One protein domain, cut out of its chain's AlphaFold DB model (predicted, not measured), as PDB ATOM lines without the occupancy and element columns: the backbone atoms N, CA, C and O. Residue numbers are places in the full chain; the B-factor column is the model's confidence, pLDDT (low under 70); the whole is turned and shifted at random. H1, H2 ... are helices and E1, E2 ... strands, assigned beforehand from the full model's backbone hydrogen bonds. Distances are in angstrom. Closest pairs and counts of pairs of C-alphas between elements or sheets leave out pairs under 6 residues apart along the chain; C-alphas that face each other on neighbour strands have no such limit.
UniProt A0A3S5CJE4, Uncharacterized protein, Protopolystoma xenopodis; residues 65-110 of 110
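Overview. This is residues 65 to 110 of the 110 residues of an uncharacterized protein of Protopolystoma xenopodis (UniProt A0A3S5CJE4). The chain makes one wide, open loop, in which two short strands, E1 and E2, run side by side and helix H2 runs back across from them, with the middle between left open. A short helix, H1, sits off one side of this loop, with its first residue, Glu 65, near H2. The printed part has 46 residues, with two named helices and two named strands in the order H1, E1, H2, E2, and the sheet, order E1, E2, is parallel. The class is mixed, helices and strands, with under half of the residues, 21, in named elements. The whole is compact, with a radius of gyration of the C-alphas of 10.7 A and spans of 29 by 20 by 20 A.

Along the chain. H1, residues 65 to 69, begins at C-alpha 65 (153.366, 164.321, 217.849) and is 6.3 A long. E1, residues 77 to 79, is 6.8 A long. H2, residues 88 to 97, begins at C-alpha 88 (152.643, 171.196, 230.104) and is 14.2 A long. E2, residues 107 to 109, is 6.2 A long and ends at C-alpha 109 (162.094, 173.290, 230.569).

Arrangement. H1 and H2 are close but not clearly touching; their closest C-alphas, those of Glu 65 and Leu 94, are 7.2 A apart. H1 and E2 are apart. E1, H2 and E2 form a strand-helix-strand unit, two parallel neighbour strands with a helix between them along the chain, and its crossover is right-handed. E1 and E2 are parallel at 24 degrees; C-alphas 78 and 108 face each other at 5.4 A, and N 108 and O 77, 3.5 A apart, are within hydrogen-bond range. In H1 and H2 every O i to N i+4 pair is within hydrogen-bond range.

Size, cuts and confidence. The two C-alphas farthest apart, those of Met 83 and Asn 99, are 29.6 A apart. The printed part has no cut, and its three links are short but not tight. The mean pLDDT of the printed part is 79.8; residues 101 to 110, of which 107 to 109 belong to E2, are under 70.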
ATOM      1  N   GLU A  65     153.409 165.719 218.304       89.75
ATOM      2  CA  GLU A  65     153.366 164.321 217.849       89.75
ATOM      3  C   GLU A  65     154.462 164.049 216.820       89.75
ATOM      4  O   GLU A  65     155.229 163.104 216.981       89.75
ATOM      5  N   GLN A  66     154.581 164.927 215.824       90.69
ATOM      6  CA  GLN A  66     155.629 164.829 214.810       90.69
ATOM      7  C   GLN A  66     157.025 164.991 215.427       90.69
ATOM      8  O   GLN A  66     157.928 164.218 215.130       90.69
ATOM      9  N   MET A  67     157.200 165.959 216.333       89.50
ATOM     10  CA  MET A  67     158.482 166.154 217.015       89.50
ATOM     11  C   MET A  67     158.892 164.926 217.837       89.50
ATOM     12  O   MET A  67     160.075 164.607 217.897       89.50
ATOM     13  N   LEU A  68     157.931 164.242 218.468       88.38
ATOM     14  CA  LEU A  68     158.192 163.009 219.209       88.38
ATOM     15  C   LEU A  68     158.597 161.865 218.268       88.38
ATOM     16  O   LEU A  68     159.542 161.146 218.583       88.38
ATOM     17  N   GLU A  69     157.921 161.717 217.126       90.38
ATOM     18  CA  GLU A  69     158.246 160.715 216.096       90.38
ATOM     19  C   GLU A  69     159.655 160.910 215.516       90.38
ATOM     20  O   GLU A  69     160.377 159.941 215.292       90.38
ATOM     21  N   GLU A  70     160.071 162.163 215.324       89.62
ATOM     22  CA  GLU A  70     161.407 162.521 214.835       89.62
ATOM     23  C   GLU A  70     162.492 162.461 215.932       89.62
ATOM     24  O   GLU A  70     163.687 162.533 215.632       89.62
ATOM     25  N   SER A  71     162.105 162.326 217.205       88.12
ATOM     26  CA  SER A  71     163.032 162.288 218.340       88.12
ATOM     27  C   SER A  71     163.589 160.887 218.620       88.12
ATOM     28  O   SER A  71     163.000 159.861 218.289       88.12
ATOM     29  N   ALA A  72     164.736 160.841 219.296       85.12
ATOM     30  CA  ALA A  72     165.289 159.619 219.876       85.12
ATOM     31  C   ALA A  72     165.267 159.698 221.409       85.12
ATOM     32  O   ALA A  72     165.274 160.783 221.986       85.12
ATOM     33  N   SER A  73     165.328 158.552 222.092       82.31
ATOM     34  CA  SER A  73     165.301 158.481 223.567       82.31
ATOM     35  C   SER A  73     166.422 159.273 224.260       82.31
ATOM     36  O   SER A  73     166.284 159.667 225.419       82.31
ATOM     37  N   ASN A  74     167.521 159.529 223.551       85.31
ATOM     38  CA  ASN A  74     168.663 160.322 223.999       85.31
ATOM     39  C   ASN A  74     168.650 161.780 223.494       85.31
ATOM     40  O   ASN A  74     169.630 162.493 223.701       85.31
ATOM     41  N   THR A  75     167.577 162.221 222.832       86.62
ATOM     42  CA  THR A  75     167.409 163.585 222.314       86.62
ATOM     43  C   THR A  75     166.294 164.283 223.099       86.62
ATOM     44  O   THR A  75     165.119 164.049 222.815       86.62
ATOM     45  N   PRO A  76     166.616 165.100 224.122       84.62
ATOM     46  CA  PRO A  76     165.594 165.769 224.920       84.62
ATOM     47  C   PRO A  76     164.833 166.805 224.088       84.62
ATOM     48  O   PRO A  76     165.413 167.506 223.257       84.62
ATOM     49  N   MET A  77     163.534 166.935 224.356       85.06
ATOM     50  CA  MET A  77     162.711 168.003 223.792       85.06
ATOM     51  C   MET A  77     162.752 169.219 224.720       85.06
ATOM     52  O   MET A  77     162.519 169.104 225.927       85.06
ATOM     53  N   THR A  78     163.026 170.389 224.147       85.06
ATOM     54  CA  THR A  78     163.111 171.662 224.868       85.06
ATOM     55  C   THR A  78     162.082 172.642 224.322       85.06
ATOM     56  O   THR A  78     161.952 172.807 223.110       85.06
ATOM     57  N   CYS A  79     161.364 173.316 225.220       82.94
ATOM     58  CA  CYS A  79     160.391 174.347 224.869       82.94
ATOM     59  C   CYS A  79     160.904 175.715 225.317       82.94
ATOM     60  O   CYS A  79     161.213 175.879 226.490       82.94
ATOM     61  N   PHE A  80     160.941 176.687 224.403       85.69
ATOM     62  CA  PHE A  80     161.204 178.087 224.735       85.69
ATOM     63  C   PHE A  80     159.891 178.791 225.057       85.69
ATOM     64  O   PHE A  80     159.003 178.859 224.206       85.69
ATOM     65  N   LEU A  81     159.770 179.301 226.281       85.81
ATOM     66  CA  LEU A  81     158.517 179.855 226.782       85.81
ATOM     67  C   LEU A  81     158.515 181.382 226.746       85.81
ATOM     68  O   LEU A  81     159.405 182.050 227.267       85.81
ATOM     69  N   SER A  82     157.453 181.941 226.178       87.25
ATOM     70  CA  SER A  82     157.002 183.299 226.473       87.25
ATOM     71  C   SER A  82     155.936 183.280 227.578       87.25
ATOM     72  O   SER A  82     155.337 182.242 227.881       87.25
ATOM     73  N   MET A  83     155.678 184.434 228.198       91.19
ATOM     74  CA  MET A  83     154.623 184.572 229.207       91.19
ATOM     75  C   MET A  83     153.279 184.054 228.668       91.19
ATOM     76  O   MET A  83     152.794 184.537 227.648       91.19
ATOM     77  N   GLY A  84     152.679 183.083 229.363       84.50
ATOM     78  CA  GLY A  84     151.391 182.488 228.987       84.50
ATOM     79  C   GLY A  84     151.452 181.339 227.970       84.50
ATOM     80  O   GLY A  84     150.402 180.900 227.516       84.50
ATOM     81  N   SER A  85     152.641 180.834 227.622       86.25
ATOM     82  CA  SER A  85     152.822 179.747 226.641       86.25
ATOM     83  C   SER A  85     153.209 178.390 227.254       86.25
ATOM     84  O   SER A  85     153.952 177.637 226.637       86.25
ATOM     85  N   ASP A  86     152.736 178.061 228.462       87.38
ATOM     86  CA  ASP A  86     153.081 176.793 229.130       87.38
ATOM     87  C   ASP A  86     152.549 175.563 228.346       87.38
ATOM     88  O   ASP A  86     151.333 175.404 228.211       87.38
ATOM     89  N   PRO A  87     153.421 174.673 227.825       87.75
ATOM     90  CA  PRO A  87     153.020 173.524 227.022       87.75
ATOM     91  C   PRO A  87     152.685 172.279 227.859       87.75
ATOM     92  O   PRO A  87     152.396 171.235 227.271       87.75
ATOM     93  N   THR A  88     152.746 172.356 229.196       87.81
ATOM     94  CA  THR A  88     152.643 171.196 230.104       87.81
ATOM     95  C   THR A  88     151.411 170.334 229.810       87.81
ATOM     96  O   THR A  88     151.556 169.138 229.561       87.81
ATOM     97  N   ASP A  89     150.224 170.933 229.696       89.94
ATOM     98  CA  ASP A  89     148.978 170.197 229.434       89.94
ATOM     99  C   ASP A  89     148.988 169.429 228.100       89.94
ATOM    100  O   ASP A  89     148.418 168.338 227.984       89.94
ATOM    101  N   ASN A  90     149.621 169.994 227.066       89.19
ATOM    102  CA  ASN A  90     149.721 169.358 225.751       89.19
ATOM    103  C   ASN A  90     150.687 168.169 225.790       89.19
ATOM    104  O   ASN A  90     150.405 167.121 225.207       89.19
ATOM    105  N   ILE A  91     151.796 168.318 226.516       88.62
ATOM    106  CA  ILE A  91     152.804 167.273 226.715       88.62
ATOM    107  C   ILE A  91     152.216 166.108 227.513       88.62
ATOM    108  O   ILE A  91     152.320 164.962 227.080       88.62
ATOM    109  N   GLU A  92     151.555 166.379 228.642       88.62
ATOM    110  CA  GLU A  92     150.942 165.336 229.472       88.62
ATOM    111  C   GLU A  92     149.882 164.544 228.702       88.62
ATOM    112  O   GLU A  92     149.793 163.318 228.809       88.62
ATOM    113  N   ARG A  93     149.077 165.238 227.891       90.50
ATOM    114  CA  ARG A  93     148.075 164.606 227.031       90.50
ATOM    115  C   ARG A  93     148.718 163.694 225.991       90.50
ATOM    116  O   ARG A  93     148.222 162.587 225.777       90.50
ATOM    117  N   LEU A  94     149.811 164.139 225.372       90.19
ATOM    118  CA  LEU A  94     150.556 163.339 224.406       90.19
ATOM    119  C   LEU A  94     151.196 162.110 225.065       90.19
ATOM    120  O   LEU A  94     151.047 161.001 224.554       90.19
ATOM    121  N   ALA A  95     151.834 162.273 226.225       88.12
ATOM    122  CA  ALA A  95     152.442 161.170 226.968       88.12
ATOM    123  C   ALA A  95     151.409 160.087 227.320       88.12
ATOM    124  O   ALA A  95     151.639 158.904 227.060       88.12
ATOM    125  N   LYS A  96     150.226 160.494 227.808       89.31
ATOM    126  CA  LYS A  96     149.097 159.585 228.077       89.31
ATOM    127  C   LYS A  96     148.621 158.872 226.810       89.31
ATOM    128  O   LYS A  96     148.416 157.664 226.843       89.31
ATOM    129  N   LYS A  97     148.479 159.592 225.689       90.69
ATOM    130  CA  LYS A  97     148.085 159.014 224.389       90.69
ATOM    131  C   LYS A  97     149.084 157.954 223.903       90.69
ATOM    132  O   LYS A  97     148.662 156.951 223.335       90.69
ATOM    133  N   MET A  98     150.377 158.159 224.148       86.44
ATOM    134  CA  MET A  98     151.457 157.268 223.706       86.44
ATOM    135  C   MET A  98     151.837 156.186 224.733       86.44
ATOM    136  O   MET A  98     152.752 155.408 224.478       86.44
ATOM    137  N   ASN A  99     151.146 156.106 225.879       85.44
ATOM    138  CA  ASN A  99     151.482 155.217 227.002       85.44
ATOM    139  C   ASN A  99     152.938 155.362 227.497       85.44
ATOM    140  O   ASN A  99     153.549 154.394 227.951       85.44
ATOM    141  N   ILE A 100     153.497 156.571 227.421       80.44
ATOM    142  CA  ILE A 100     154.823 156.882 227.964       80.44
ATOM    143  C   ILE A 100     154.661 157.161 229.459       80.44
ATOM    144  O   ILE A 100     153.827 157.976 229.856       80.44
ATOM    145  N   SER A 101     155.435 156.470 230.301       66.06
ATOM    146  CA  SER A 101     155.403 156.707 231.744       66.06
ATOM    147  C   SER A 101     156.004 158.076 232.079       66.06
ATOM    148  O   SER A 101     156.996 158.501 231.489       66.06
ATOM    149  N   GLU A 102     155.415 158.749 233.067       56.47
ATOM    150  CA  GLU A 102     155.746 160.118 233.503       56.47
ATOM    151  C   GLU A 102     157.236 160.307 233.872       56.47
ATOM    152  O   GLU A 102     157.784 161.401 233.772       56.47
ATOM    153  N   TYR A 103     157.923 159.211 234.215       51.34
ATOM    154  CA  TYR A 103     159.344 159.164 234.573       51.34
ATOM    155  C   TYR A 103     160.308 159.024 233.378       51.34
ATOM    156  O   TYR A 103     161.519 159.039 233.582       51.34
ATOM    157  N   SER A 104     159.805 158.852 232.148       50.41
ATOM    158  CA  SER A 104     160.627 158.620 230.946       50.41
ATOM    159  C   SER A 104     160.657 159.807 229.975       50.41
ATOM    160  O   SER A 104     161.438 159.821 229.023       50.41
ATOM    161  N   THR A 105     159.849 160.838 230.216       50.81
ATOM    162  CA  THR A 105     159.876 162.080 229.439       50.81
ATOM    163  C   THR A 105     161.057 162.951 229.867       50.81
ATOM    164  O   THR A 105     160.980 163.681 230.852       50.81
ATOM    165  N   ASN A 106     162.155 162.892 229.107       50.28
ATOM    166  CA  ASN A 106     163.314 163.789 229.217       50.28
ATOM    167  C   ASN A 106     162.958 165.216 228.755       50.28
ATOM    168  O   ASN A 106     163.493 165.709 227.760       50.28
ATOM    169  N   LEU A 107     162.018 165.868 229.442       51.84
ATOM    170  CA  LEU A 107     161.623 167.236 229.138       51.84
ATOM    171  C   LEU A 107     162.444 168.207 229.984       51.84
ATOM    172  O   LEU A 107     162.289 168.282 231.203       51.84
ATOM    173  N   ILE A 108     163.313 168.965 229.325       53.19
ATOM    174  CA  ILE A 108     164.055 170.052 229.960       53.19
ATOM    175  C   ILE A 108     163.300 171.342 229.638       53.19
ATOM    176  O   ILE A 108     163.267 171.774 228.484       53.19
ATOM    177  N   LYS A 109     162.666 171.938 230.653       51.12
ATOM    178  CA  LYS A 109     162.094 173.290 230.569       51.12
ATOM    179  C   LYS A 109     163.253 174.295 230.656       51.12
ATOM    180  O   LYS A 109     164.010 174.227 231.624       51.12
ATOM    181  N   ILE A 110     163.409 175.170 229.658       45.78
ATOM    182  CA  ILE A 110     164.400 176.266 229.642       45.78
ATOM    183  C   ILE A 110     163.666 177.602 229.596       45.78
ATOM    184  O   ILE A 110     162.726 177.725 228.781       45.78
TER     185      ILE A 110